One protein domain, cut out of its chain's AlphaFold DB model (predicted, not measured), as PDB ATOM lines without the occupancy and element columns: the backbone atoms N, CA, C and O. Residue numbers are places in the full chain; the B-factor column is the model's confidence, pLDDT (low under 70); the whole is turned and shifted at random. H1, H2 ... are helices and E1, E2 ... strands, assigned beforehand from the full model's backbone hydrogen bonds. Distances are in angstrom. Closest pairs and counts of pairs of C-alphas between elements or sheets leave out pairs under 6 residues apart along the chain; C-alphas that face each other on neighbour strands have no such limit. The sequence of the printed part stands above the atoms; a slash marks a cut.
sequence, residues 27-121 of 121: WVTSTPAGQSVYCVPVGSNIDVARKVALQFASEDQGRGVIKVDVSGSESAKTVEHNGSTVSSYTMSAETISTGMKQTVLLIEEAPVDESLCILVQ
ATOM      1  N   TRP A  27     -19.708  12.215 -31.977       93.44
ATOM      2  CA  TRP A  27     -20.206  12.709 -30.690       93.44
ATOM      3  C   TRP A  27     -20.231  11.647 -29.580       93.44
ATOM      4  O   TRP A  27     -20.189  12.016 -28.406       93.44
ATOM      5  N   VAL A  28     -20.246  10.351 -29.919       91.62
ATOM      6  CA  VAL A  28     -20.140   9.247 -28.942       91.62
ATOM      7  C   VAL A  28     -18.718   9.141 -28.394       91.62
ATOM      8  O   VAL A  28     -18.529   8.827 -27.222       91.62
ATOM      9  N   THR A  29     -17.713   9.414 -29.227       89.75
ATOM     10  CA  THR A  29     -16.291   9.317 -28.845       89.75
ATOM     11  C   THR A  29     -15.721  10.639 -28.330       89.75
ATOM     12  O   THR A  29     -14.834  10.643 -27.480       89.75
ATOM     13  N   SER A  30     -16.250  11.760 -28.817       92.06
ATOM     14  CA  SER A  30     -15.846  13.117 -28.471       92.06
ATOM     15  C   SER A  30     -17.090  13.975 -28.255       92.06
ATOM     16  O   SER A  30     -17.558  14.669 -29.160       92.06
ATOM     17  N   THR A  31     -17.633  13.925 -27.039       92.69
ATOM     18  CA  THR A  31     -18.848  14.658 -26.675       92.69
ATOM     19  C   THR A  31     -18.647  16.178 -26.777       92.69
ATOM     20  O   THR A  31     -17.697  16.707 -26.190       92.69
ATOM     21  N   PRO A  32     -19.528  16.909 -27.491       92.25
ATOM     22  CA  PRO A  32     -19.472  18.367 -27.560       92.25
ATOM     23  C   PRO A  32     -19.608  19.038 -26.185       92.25
ATOM     24  O   PRO A  32     -20.313  18.557 -25.298       92.25
ATOM     25  N   ALA A  33     -18.962  20.194 -26.013       92.00
ATOM     26  CA  ALA A  33     -19.026  20.949 -24.763       92.00
ATOM     27  C   ALA A  33     -20.467  21.374 -24.426       92.00
ATOM     28  O   ALA A  33     -21.187  21.898 -25.275       92.00
ATOM     29  N   GLY A  34     -20.868  21.183 -23.167       88.06
ATOM     30  CA  GLY A  34     -22.223  21.496 -22.698       88.06
ATOM     31  C   GLY A  34     -23.284  20.458 -23.075       88.06
ATOM     32  O   GLY A  34     -24.465  20.717 -22.863       88.06
ATOM     33  N   GLN A  35     -22.877  19.308 -23.618       93.19
ATOM     34  CA  GLN A  35     -23.739  18.163 -23.898       93.19
ATOM     35  C   GLN A  35     -23.230  16.928 -23.150       93.19
ATOM     36  O   GLN A  35     -22.105  16.898 -22.647       93.19
ATOM     37  N   SER A  36     -24.069  15.902 -23.068       93.38
ATOM     38  CA  SER A  36     -23.737  14.644 -22.400       93.38
ATOM     39  C   SER A  36     -24.178  13.459 -23.250       93.38
ATOM     40  O   SER A  36     -25.179  13.548 -23.963       93.38
ATOM     41  N   VAL A  37     -23.443  12.349 -23.159       94.94
ATOM     42  CA  VAL A  37     -23.756  11.109 -23.877       94.94
ATOM     43  C   VAL A  37     -24.085   9.996 -22.898       94.94
ATOM     44  O   VAL A  37     -23.358   9.780 -21.931       94.94
ATOM     45  N   TYR A  38     -25.160   9.263 -23.184       94.19
ATOM     46  CA  TYR A  38     -25.597   8.112 -22.394       94.19
ATOM     47  C   TYR A  38     -25.842   6.925 -23.313       94.19
ATOM     48  O   TYR A  38     -26.684   7.007 -24.202       94.19
ATOM     49  N   CYS A  39     -25.132   5.822 -23.082       93.50
ATOM     50  CA  CYS A  39     -25.285   4.586 -23.845       93.50
ATOM     51  C   CYS A  39     -25.907   3.499 -22.968       93.50
ATOM     52  O   CYS A  39     -25.386   3.180 -21.902       93.50
ATOM     53  N   VAL A  40     -27.024   2.933 -23.422       93.94
ATOM     54  CA  VAL A  40     -27.762   1.884 -22.708       93.94
ATOM     55  C   VAL A  40     -27.922   0.665 -23.616       93.94
ATOM     56  O   VAL A  40     -28.377   0.837 -24.746       93.94
ATOM     57  N   PRO A  41     -27.617  -0.560 -23.148       93.31
ATOM     58  CA  PRO A  41     -27.830  -1.776 -23.927       93.31
ATOM     59  C   PRO A  41     -29.271  -1.884 -24.447       93.31
ATOM     60  O   PRO A  41     -30.240  -1.837 -23.682       93.31
ATOM     61  N   VAL A  42     -29.417  -2.048 -25.762       86.44
ATOM     62  CA  VAL A  42     -30.677  -2.380 -26.424       86.44
ATOM     63  C   VAL A  42     -30.910  -3.857 -26.165       86.44
ATOM     64  O   VAL A  42     -30.430  -4.705 -26.902       86.44
ATOM     65  N   GLY A  43     -31.600  -4.172 -25.067       83.94
ATOM     66  CA  GLY A  43     -32.057  -5.532 -24.785       83.94
ATOM     67  C   GLY A  43     -33.082  -5.993 -25.830       83.94
ATOM     68  O   GLY A  43     -32.808  -6.087 -27.020       83.94
ATOM     69  N   SER A  44     -34.320  -6.253 -25.416       78.75
ATOM     70  CA  SER A  44     -35.383  -6.637 -26.359       78.75
ATOM     71  C   SER A  44     -36.096  -5.453 -27.024       78.75
ATOM     72  O   SER A  44     -36.866  -5.659 -27.960       78.75
ATOM     73  N   ASN A  45     -35.894  -4.220 -26.540       89.00
ATOM     74  CA  ASN A  45     -36.649  -3.053 -26.996       89.00
ATOM     75  C   ASN A  45     -35.822  -1.753 -26.935       89.00
ATOM     76  O   ASN A  45     -35.425  -1.298 -25.860       89.00
ATOM     77  N   ILE A  46     -35.629  -1.127 -28.099       90.50
ATOM     78  CA  ILE A  46     -34.906   0.143 -28.256       90.50
ATOM     79  C   ILE A  46     -35.608   1.322 -27.568       90.50
ATOM     80  O   ILE A  46     -34.944   2.198 -27.020       90.50
ATOM     81  N   ASP A  47     -36.941   1.318 -27.494       91.94
ATOM     82  CA  ASP A  47     -37.708   2.356 -26.800       91.94
ATOM     83  C   ASP A  47     -37.493   2.306 -25.290       91.94
ATOM     84  O   ASP A  47     -37.509   3.340 -24.618       91.94
ATOM     85  N   VAL A  48     -37.281   1.105 -24.745       90.69
ATOM     86  CA  VAL A  48     -36.937   0.931 -23.331       90.69
ATOM     87  C   VAL A  48     -35.535   1.473 -23.079       90.69
ATOM     88  O   VAL A  48     -35.367   2.270 -22.159       90.69
ATOM     89  N   ALA A  49     -34.562   1.129 -23.929       91.94
ATOM     90  CA  ALA A  49     -33.207   1.671 -23.836       91.94
ATOM     91  C   ALA A  49     -33.206   3.209 -23.896       91.94
ATOM     92  O   ALA A  49     -32.582   3.852 -23.054       91.94
ATOM     93  N   ARG A  50     -34.000   3.807 -24.797       93.88
ATOM     94  CA  ARG A  50     -34.159   5.267 -24.902       93.88
ATOM     95  C   ARG A  50     -34.708   5.882 -23.620       93.88
ATOM     96  O   ARG A  50     -34.155   6.854 -23.114       93.88
ATOM     97  N   LYS A  51     -35.793   5.323 -23.074       91.44
ATOM     98  CA  LYS A  51     -36.413   5.823 -21.834       91.44
ATOM     99  C   LYS A  51     -35.452   5.752 -20.650       91.44
ATOM    100  O   LYS A  51     -35.409   6.686 -19.857       91.44
ATOM    101  N   VAL A  52     -34.695   4.663 -20.547       90.75
ATOM    102  CA  VAL A  52     -33.693   4.466 -19.496       90.75
ATOM    103  C   VAL A  52     -32.545   5.464 -19.652       90.75
ATOM    104  O   VAL A  52     -32.197   6.133 -18.684       90.75
ATOM    105  N   ALA A  53     -32.019   5.645 -20.865       92.31
ATOM    106  CA  ALA A  53     -30.952   6.605 -21.136       92.31
ATOM    107  C   ALA A  53     -31.377   8.047 -20.800       92.31
ATOM    108  O   ALA A  53     -30.647   8.769 -20.127       92.31
ATOM    109  N   LEU A  54     -32.599   8.444 -21.180       91.19
ATOM    110  CA  LEU A  54     -33.160   9.756 -20.838       91.19
ATOM    111  C   LEU A  54     -33.404   9.929 -19.334       91.19
ATOM    112  O   LEU A  54     -33.292  11.043 -18.822       91.19
ATOM    113  N   GLN A  55     -33.757   8.857 -18.620       88.62
ATOM    114  CA  GLN A  55     -33.917   8.897 -17.166       88.62
ATOM    115  C   GLN A  55     -32.572   9.149 -16.483       88.62
ATOM    116  O   GLN A  55     -32.483  10.091 -15.699       88.62
ATOM    117  N   PHE A  56     -31.535   8.384 -16.835       88.44
ATOM    118  CA  PHE A  56     -30.186   8.594 -16.307       88.44
ATOM    119  C   PHE A  56     -29.678  10.003 -16.596       88.44
ATOM    120  O   PHE A  56     -29.195  10.677 -15.694       88.44
ATOM    121  N   ALA A  57     -29.879  10.482 -17.823       90.31
ATOM    122  CA  ALA A  57     -29.523  11.840 -18.194       90.31
ATOM    123  C   ALA A  57     -30.235  12.913 -17.362       90.31
ATOM    124  O   ALA A  57     -29.633  13.912 -16.976       90.31
ATOM    125  N   SER A  58     -31.523  12.712 -17.081       87.25
ATOM    126  CA  SER A  58     -32.301  13.653 -16.268       87.25
ATOM    127  C   SER A  58     -31.843  13.654 -14.810       87.25
ATOM    128  O   SER A  58     -31.792  14.713 -14.191       87.25
ATOM    129  N   GLU A  59     -31.473  12.496 -14.265       83.81
ATOM    130  CA  GLU A  59     -30.954  12.373 -12.899       83.81
ATOM    131  C   GLU A  59     -29.558  12.988 -12.748       83.81
ATOM    132  O   GLU A  59     -29.343  13.762 -11.816       83.81
ATOM    133  N   ASP A  60     -28.644  12.710 -13.680       85.25
ATOM    134  CA  ASP A  60     -27.271  13.231 -13.656       85.25
ATOM    135  C   ASP A  60     -27.232  14.763 -13.777       85.25
ATOM    136  O   ASP A  60     -26.524  15.441 -13.035       85.25
ATOM    137  N   GLN A  61     -28.088  15.344 -14.626       83.38
ATOM    138  CA  GLN A  61     -28.209  16.800 -14.763       83.38
ATOM    139  C   GLN A  61     -29.019  17.470 -13.634       83.38
ATOM    140  O   GLN A  61     -29.324  18.663 -13.718       83.38
ATOM    141  N   GLY A  62     -29.429  16.727 -12.599       74.75
ATOM    142  CA  GLY A  62     -30.249  17.249 -11.499       74.75
ATOM    143  C   GLY A  62     -31.662  17.677 -11.920       74.75
ATOM    144  O   GLY A  62     -32.380  18.310 -11.146       74.75
ATOM    145  N   ARG A  63     -32.092  17.310 -13.132       70.50
ATOM    146  CA  ARG A  63     -33.425  17.555 -13.701       70.50
ATOM    147  C   ARG A  63     -34.395  16.449 -13.276       70.50
ATOM    148  O   ARG A  63     -35.070  15.833 -14.091       70.50
ATOM    149  N   GLY A  64     -34.437  16.171 -11.975       64.06
ATOM    150  CA  GLY A  64     -35.353  15.198 -11.385       64.06
ATOM    151  C   GLY A  64     -36.812  15.672 -11.381       64.06
ATOM    152  O   GLY A  64     -37.199  16.639 -12.043       64.06
ATOM    153  N   VAL A  65     -37.653  14.990 -10.601       65.44
ATOM    154  CA  VAL A  65     -39.018  15.465 -10.343       65.44
ATOM    155  C   VAL A  65     -38.933  16.695  -9.444       65.44
ATOM    156  O   VAL A  65     -38.592  16.586  -8.267       65.44
ATOM    157  N   ILE A  66     -39.248  17.864  -9.996       67.12
ATOM    158  CA  ILE A  66     -39.370  19.093  -9.217       67.12
ATOM    159  C   ILE A  66     -40.791  19.213  -8.679       67.12
ATOM    160  O   ILE A  66     -41.772  18.942  -9.380       67.12
ATOM    161  N   LYS A  67     -40.903  19.631  -7.419       70.56
ATOM    162  CA  LYS A  67     -42.184  20.032  -6.846       70.56
ATOM    163  C   LYS A  67     -42.630  21.316  -7.543       70.56
ATOM    164  O   LYS A  67     -41.896  22.301  -7.544       70.56
ATOM    165  N   VAL A  68     -43.824  21.296  -8.119       73.31
ATOM    166  CA  VAL A  68     -44.461  22.460  -8.732       73.31
ATOM    167  C   VAL A  68     -45.790  22.680  -8.039       73.31
ATOM    168  O   VAL A  68     -46.624  21.778  -7.976       73.31
ATOM    169  N   ASP A  69     -45.974  23.880  -7.509       80.75
ATOM    170  CA  ASP A  69     -47.237  24.293  -6.917       80.75
ATOM    171  C   ASP A  69     -48.083  24.966  -8.003       80.75
ATOM    172  O   ASP A  69     -47.638  25.903  -8.669       80.75
ATOM    173  N   VAL A  70     -49.292  24.448  -8.219       78.38
ATOM    174  CA  VAL A  70     -50.248  24.986  -9.190       78.38
ATOM    175  C   VAL A  70     -51.396  25.622  -8.423       78.38
ATOM    176  O   VAL A  70     -52.069  24.959  -7.635       78.38
ATOM    177  N   SER A  71     -51.624  26.908  -8.676       85.25
ATOM    178  CA  SER A  71     -52.724  27.695  -8.117       85.25
ATOM    179  C   SER A  71     -53.575  28.287  -9.238       85.25
ATOM    180  O   SER A  71     -53.044  28.657 -10.286       85.25
ATOM    181  N   GLY A  72     -54.878  28.435  -9.008       84.19
ATOM    182  CA  GLY A  72     -55.802  29.056  -9.957       84.19
ATOM    183  C   GLY A  72     -56.814  29.961  -9.265       84.19
ATOM    184  O   GLY A  72     -56.909  29.987  -8.040       84.19
ATOM    185  N   SER A  73     -57.588  30.702 -10.050       87.88
ATOM    186  CA  SER A  73     -58.734  31.459  -9.550       87.88
ATOM    187  C   SER A  73     -59.884  31.381 -10.537       87.88
ATOM    188  O   SER A  73     -59.673  31.563 -11.736       87.88
ATOM    189  N   GLU A  74     -61.093  31.181 -10.033       85.75
ATOM    190  CA  GLU A  74     -62.312  31.240 -10.830       85.75
ATOM    191  C   GLU A  74     -63.074  32.519 -10.502       85.75
ATOM    192  O   GLU A  74     -63.228  32.889  -9.334       85.75
ATOM    193  N   SER A  75     -63.565  33.206 -11.533       89.50
ATOM    194  CA  SER A  75     -64.377  34.409 -11.363       89.50
ATOM    195  C   SER A  75     -65.677  34.311 -12.146       89.50
ATOM    196  O   SER A  75     -65.660  33.968 -13.328       89.50
ATOM    197  N   ALA A  76     -66.781  34.689 -11.509       89.31
ATOM    198  CA  ALA A  76     -68.096  34.797 -12.124       89.31
ATOM    199  C   ALA A  76     -68.621  36.228 -11.968       89.31
ATOM    200  O   ALA A  76     -68.448  36.851 -10.917       89.31
ATOM    201  N   LYS A  77     -69.263  36.758 -13.012       92.88
ATOM    202  CA  LYS A  77     -69.898  38.080 -12.995       92.88
ATOM    203  C   LYS A  77     -71.311  37.975 -13.539       92.88
ATOM    204  O   LYS A  77     -71.519  37.412 -14.611       92.88
ATOM    205  N   THR A  78     -72.264  38.551 -12.820       93.38
ATOM    206  CA  THR A  78     -73.621  38.755 -13.318       93.38
ATOM    207  C   THR A  78     -73.727  40.177 -13.835       93.38
ATOM    208  O   THR A  78     -73.453  41.132 -13.107       93.38
ATOM    209  N   VAL A  79     -74.115  40.309 -15.101       92.25
ATOM    210  CA  VAL A  79     -74.195  41.593 -15.799       92.25
ATOM    211  C   VAL A  79     -75.640  41.830 -16.223       92.25
ATOM    212  O   VAL A  79     -76.278  40.948 -16.796       92.25
ATOM    213  N   GLU A  80     -76.166  43.007 -15.910       92.00
ATOM    214  CA  GLU A  80     -77.464  43.482 -16.377       92.00
ATOM    215  C   GLU A  80     -77.451  43.756 -17.884       92.00
ATOM    216  O   GLU A  80     -76.408  43.961 -18.506       92.00
ATOM    217  N   HIS A  81     -78.644  43.840 -18.477       88.06
ATOM    218  CA  HIS A  81     -78.817  44.144 -19.900       88.06
ATOM    219  C   HIS A  81     -78.248  45.521 -20.306       88.06
ATOM    220  O   HIS A  81     -77.877  45.720 -21.458       88.06
ATOM    221  N   ASN A  82     -78.138  46.458 -19.357       92.12
ATOM    222  CA  ASN A  82     -77.514  47.776 -19.537       92.12
ATOM    223  C   ASN A  82     -75.971  47.748 -19.415       92.12
ATOM    224  O   ASN A  82     -75.338  48.797 -19.512       92.12
ATOM    225  N   GLY A  83     -75.366  46.578 -19.171       85.81
ATOM    226  CA  GLY A  83     -73.925  46.405 -18.964       85.81
ATOM    227  C   GLY A  83     -73.437  46.626 -17.524       85.81
ATOM    228  O   GLY A  83     -72.246  46.464 -17.262       85.81
ATOM    229  N   SER A  84     -74.317  46.966 -16.578       91.38
ATOM    230  CA  SER A  84     -73.973  47.125 -15.161       91.38
ATOM    231  C   SER A  84     -73.669  45.773 -14.514       91.38
ATOM    232  O   SER A  84     -74.390  44.798 -14.713       91.38
ATOM    233  N   THR A  85     -72.598  45.684 -13.724       88.38
ATOM    234  CA  THR A  85     -72.302  44.464 -12.957       88.38
ATOM    235  C   THR A  85     -73.134  44.460 -11.680       88.38
ATOM    236  O   THR A  85     -72.945  45.309 -10.815       88.38
ATOM    237  N   VAL A  86     -74.028  43.482 -11.557       89.88
ATOM    238  CA  VAL A  86     -74.902  43.300 -10.386       89.88
ATOM    239  C   VAL A  86     -74.152  42.611  -9.258       89.88
ATOM    240  O   VAL A  86     -74.296  42.948  -8.087       89.88
ATOM    241  N   SER A  87     -73.345  41.616  -9.619       87.00
ATOM    242  CA  SER A  87     -72.547  40.861  -8.672       87.00
ATOM    243  C   SER A  87     -71.286  40.341  -9.341       87.00
ATOM    244  O   SER A  87     -71.243  40.050 -10.541       87.00
ATOM    245  N   SER A  88     -70.237  40.220  -8.540       88.56
ATOM    246  CA  SER A  88     -69.006  39.555  -8.929       88.56
ATOM    247  C   SER A  88     -68.556  38.660  -7.795       88.56
ATOM    248  O   SER A  88     -68.518  39.089  -6.643       88.56
ATOM    249  N   TYR A  89     -68.171  37.445  -8.139       87.44
ATOM    250  CA  TYR A  89     -67.557  36.507  -7.226       87.44
ATOM    251  C   TYR A  89     -66.198  36.093  -7.780       87.44
ATOM    252  O   TYR A  89     -66.029  35.919  -8.988       87.44
ATOM    253  N   THR A  90     -65.209  35.963  -6.906       90.25
ATOM    254  CA  THR A  90     -63.895  35.419  -7.245       90.25
ATOM    255  C   THR A  90     -63.491  34.467  -6.137       90.25
ATOM    256  O   THR A  90     -63.445  34.865  -4.975       90.25
ATOM    257  N   MET A  91     -63.212  33.218  -6.498       87.94
ATOM    258  CA  MET A  91     -62.614  32.236  -5.602       87.94
ATOM    259  C   MET A  91     -61.191  31.936  -6.029       87.94
ATOM    260  O   MET A  91     -60.897  31.814  -7.217       87.94
ATOM    261  N   SER A  92     -60.314  31.780  -5.044       85.94
ATOM    262  CA  SER A  92     -59.029  31.122  -5.260       85.94
ATOM    263  C   SER A  92     -59.259  29.614  -5.218       85.94
ATOM    264  O   SER A  92     -59.904  29.121  -4.294       85.94
ATOM    265  N   ALA A  93     -58.761  28.899  -6.220       81.31
ATOM    266  CA  ALA A  93     -58.714  27.446  -6.199       81.31
ATOM    267  C   ALA A  93     -57.621  26.981  -5.224       81.31
ATOM    268  O   ALA A  93     -56.635  27.688  -4.990       81.31
ATOM    269  N   GLU A  94     -57.795  25.789  -4.657       84.12
ATOM    270  CA  GLU A  94     -56.797  25.181  -3.780       84.12
ATOM    271  C   GLU A  94     -55.459  25.012  -4.517       84.12
ATOM    272  O   GLU A  94     -55.420  24.633  -5.689       84.12
ATOM    273  N   THR A  95     -54.356  25.314  -3.828       79.94
ATOM    274  CA  THR A  95     -53.021  25.068  -4.379       79.94
ATOM    275  C   THR A  95     -52.707  23.587  -4.259       79.94
ATOM    276  O   THR A  95     -52.619  23.062  -3.151       79.94
ATOM    277  N   ILE A  96     -52.501  22.927  -5.395       78.50
ATOM    278  CA  ILE A  96     -52.081  21.527  -5.432       78.50
ATOM    279  C   ILE A  96     -50.588  21.443  -5.736       78.50
ATOM    280  O   ILE A  96     -50.083  22.075  -6.667       78.50
ATOM    281  N   SER A  97     -49.874  20.637  -4.953       72.12
ATOM    282  CA  SER A  97     -48.486  20.289  -5.247       72.12
ATOM    283  C   SER A  97     -48.453  19.099  -6.199       72.12
ATOM    284  O   SER A  97     -48.916  18.010  -5.863       72.12
ATOM    285  N   THR A  98     -47.873  19.298  -7.378       76.19
ATOM    286  CA  THR A  98     -47.630  18.249  -8.372       76.19
ATOM    287  C   THR A  98     -46.130  18.045  -8.588       76.19
ATOM    288  O   THR A  98     -45.306  18.885  -8.224       76.19
ATOM    289  N   GLY A  99     -45.757  16.898  -9.149       66.94
ATOM    290  CA  GLY A  99     -44.398  16.624  -9.596       66.94
ATOM    291  C   GLY A  99     -44.287  16.867 -11.095       66.94
ATOM    292  O   GLY A  99     -44.932  16.168 -11.875       66.94
ATOM    293  N   MET A 100     -43.450  17.813 -11.515       65.31
ATOM    294  CA  MET A 100     -43.066  17.928 -12.922       65.31
ATOM    295  C   MET A 100     -41.707  17.276 -13.134       65.31
ATOM    296  O   MET A 100     -40.715  17.657 -12.515       65.31
ATOM    297  N   LYS A 101     -41.651  16.302 -14.043       67.19
ATOM    298  CA  LYS A 101     -40.383  15.750 -14.514       67.19
ATOM    299  C   LYS A 101     -39.768  16.740 -15.500       67.19
ATOM    300  O   LYS A 101     -40.263  16.875 -16.620       67.19
ATOM    301  N   GLN A 102     -38.700  17.424 -15.098       67.06
ATOM    302  CA  GLN A 102     -37.859  18.086 -16.087       67.06
ATOM    303  C   GLN A 102     -37.193  16.994 -16.922       67.06
ATOM    304  O   GLN A 102     -36.695  16.007 -16.397       67.06
ATOM    305  N   THR A 103     -37.284  17.110 -18.239       71.62
ATOM    306  CA  THR A 103     -36.679  16.132 -19.144       71.62
ATOM    307  C   THR A 103     -35.531  16.827 -19.851       71.62
ATOM    308  O   THR A 103     -35.654  17.991 -20.236       71.62
ATOM    309  N   VAL A 104     -34.403  16.139 -19.976       86.06
ATOM    310  CA  VAL A 104     -33.296  16.599 -20.819       86.06
ATOM    311  C   VAL A 104     -33.740  16.708 -22.276       86.06
ATOM    312  O   VAL A 104     -34.599  15.949 -22.734       86.06
ATOM    313  N   LEU A 105     -33.170  17.655 -23.014       90.69
ATOM    314  CA  LEU A 105     -33.422  17.780 -24.440       90.69
ATOM    315  C   LEU A 105     -32.630  16.693 -25.167       90.69
ATOM    316  O   LEU A 105     -31.404  16.699 -25.132       90.69
ATOM    317  N   LEU A 106     -33.327  15.772 -25.832       92.94
ATOM    318  CA  LEU A 106     -32.702  14.824 -26.751       92.94
ATOM    319  C   LEU A 106     -32.290  15.557 -28.030       92.94
ATOM    320  O   LEU A 106     -33.142  16.138 -28.701       92.94
ATOM    321  N   ILE A 107     -31.001  15.515 -28.359       95.31
ATOM    322  CA  ILE A 107     -30.440  16.119 -29.573       95.31
ATOM    323  C   ILE A 107     -30.338  15.069 -30.675       95.31
ATOM    324  O   ILE A 107     -30.851  15.270 -31.773       95.31
ATOM    325  N   GLU A 108     -29.686  13.947 -30.376       95.19
ATOM    326  CA  GLU A 108     -29.418  12.884 -31.345       95.19
ATOM    327  C   GLU A 108     -29.397  11.515 -30.658       95.19
ATOM    328  O   GLU A 108     -29.147  11.414 -29.455       95.19
ATOM    329  N   GLU A 109     -29.661  10.453 -31.416       95.19
ATOM    330  CA  GLU A 109     -29.534   9.074 -30.952       95.19
ATOM    331  C   GLU A 109     -28.939   8.172 -32.033       95.19
ATOM    332  O   GLU A 109     -29.218   8.336 -33.222       95.19
ATOM    333  N   ALA A 110     -28.135   7.191 -31.621       93.50
ATOM    334  CA  ALA A 110     -27.527   6.230 -32.531       93.50
ATOM    335  C   ALA A 110     -27.326   4.851 -31.880       93.50
ATOM    336  O   ALA A 110     -26.911   4.763 -30.722       93.50
ATOM    337  N   PRO A 111     -27.575   3.753 -32.620       91.19
ATOM    338  CA  PRO A 111     -27.295   2.407 -32.144       91.19
ATOM    339  C   PRO A 111     -25.813   2.037 -32.340       91.19
ATOM    340  O   PRO A 111     -25.383   1.791 -33.472       91.19
ATOM    341  N   VAL A 112     -25.067   1.907 -31.243       90.12
ATOM    342  CA  VAL A 112     -23.631   1.580 -31.188       90.12
ATOM    343  C   VAL A 112     -23.443   0.287 -30.401       90.12
ATOM    344  O   VAL A 112     -23.851   0.234 -29.250       90.12
ATOM    345  N   ASP A 113     -22.854  -0.744 -31.015       85.12
ATOM    346  CA  ASP A 113     -22.461  -2.009 -30.365       85.12
ATOM    347  C   ASP A 113     -23.484  -2.552 -29.349       85.12
ATOM    348  O   ASP A 113     -23.276  -2.535 -28.138       85.12
ATOM    349  N   GLU A 114     -24.641  -2.985 -29.863       89.12
ATOM    350  CA  GLU A 114     -25.783  -3.499 -29.079       89.12
ATOM    351  C   GLU A 114     -26.389  -2.506 -28.074       89.12
ATOM    352  O   GLU A 114     -27.331  -2.842 -27.366       89.12
ATOM    353  N   SER A 115     -25.919  -1.263 -28.044       90.88
ATOM    354  CA  SER A 115     -26.415  -0.188 -27.190       90.88
ATOM    355  C   SER A 115     -27.071   0.919 -28.008       90.88
ATOM    356  O   SER A 115     -26.813   1.095 -29.197       90.88
ATOM    357  N   LEU A 116     -27.955   1.675 -27.364       94.44
ATOM    358  CA  LEU A 116     -28.480   2.932 -27.863       94.44
ATOM    359  C   LEU A 116     -27.759   4.039 -27.112       94.44
ATOM    360  O   LEU A 116     -27.915   4.160 -25.897       94.44
ATOM    361  N   CYS A 117     -26.984   4.829 -27.842       94.81
ATOM    362  CA  CYS A 117     -26.387   6.049 -27.336       94.81
ATOM    363  C   CYS A 117     -27.302   7.231 -27.653       94.81
ATOM    364  O   CYS A 117     -27.833   7.321 -28.759       94.81
ATOM    365  N   ILE A 118     -27.471   8.134 -26.692       95.62
ATOM    366  CA  ILE A 118     -28.178   9.404 -26.867       95.62
ATOM    367  C   ILE A 118     -27.252  10.569 -26.533       95.62
ATOM    368  O   ILE A 118     -26.428  10.459 -25.625       95.62
ATOM    369  N   LEU A 119     -27.431  11.677 -27.239       96.19
ATOM    370  CA  LEU A 119     -26.803  12.968 -26.991       96.19
ATOM    371  C   LEU A 119     -27.856  13.930 -26.440       96.19
ATOM    372  O   LEU A 119     -28.930  14.074 -27.031       96.19
ATOM    373  N   VAL A 120     -27.572  14.575 -25.309       94.25
ATOM    374  CA  VAL A 120     -28.561  15.384 -24.576       94.25
ATOM    375  C   VAL A 120     -28.022  16.727 -24.082       94.25
ATOM    376  O   VAL A 120     -26.807  16.894 -23.940       94.25
ATOM    377  N   GLN A 121     -28.941  17.656 -23.772       90.06
ATOM    378  CA  GLN A 121     -28.674  18.996 -23.223       90.06
ATOM    379  C   GLN A 121     -29.717  19.484 -22.198       90.06
ATOM    380  O   GLN A 121     -30.903  19.081 -22.231       90.06
TER     381      GLN A 121
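What this domain is: This is residues 27 to 121 of the 121 residues of an uncharacterized protein of Vibrio cholerae (UniProt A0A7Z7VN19). A small head, the three-strand sheet E1 E7 E6 with helix H1 packed over one face, sends out a long, narrow two-strand arm. In the arm E2 pairs with E5 nearer the head and E3 with E4 farther out; this arm makes the length of the whole. The printed part has 95 residues, with one named helix and seven named strands in the order E1 H1 E2 E3 E4 E5 E6 E7, the class mixed, helices and strands. It is extended, with a radius of gyration of the C-alphas of 23.7 A and spans of 74 by 26 by 22 A.

How they stand to each other: E7, residues 115 to 120, is the inner strand between the edge strands E1, residues 36 to 41, and E6, residues 106 to 112. It is antiparallel to both, with N 38 and O 118 3.0 A apart and N 110 and O 117 2.9 A apart, within hydrogen-bond range; E6 and E7 form a hairpin. H1, residues 46 to 60, is on one face of this sheet, two layers, helix over strands, at a height over the sheet of 7.9 A. H1 runs slantwise to the strands, at 38 degrees to E1 on the local plane. The closest C-alphas of H1 and E1 are those of Ala 49 and Val 40, 5.6 A apart. In H1 every O i to N i+4 pair is within hydrogen-bond range. E2, residues 65 to 70, is antiparallel to E5, residues 96 to 101, with N 68 and O 98 2.8 A apart. E2 runs on into E3, residues 73 to 79, at 22 degrees. E3 and E4, residues 85 to 92, form a hairpin, antiparallel, with N 76 and O 89 2.9 A apart.

Where its parts are: E1 begins at C-alpha 36 (-23.737, 14.644, -22.400), and E7 ends at C-alpha 120 (-28.561, 15.384, -24.576). H1 is 21.0 A long, E4 20.3 A and E3 19.5 A.

The domain as a whole: The two C-alphas farthest apart, those of Asn 82 and Asp 113, are 75.0 A apart. The printed part has no cut, and the links between named elements are tight. Confidence is under 70 at residues 64 to 66 and 99 to 102.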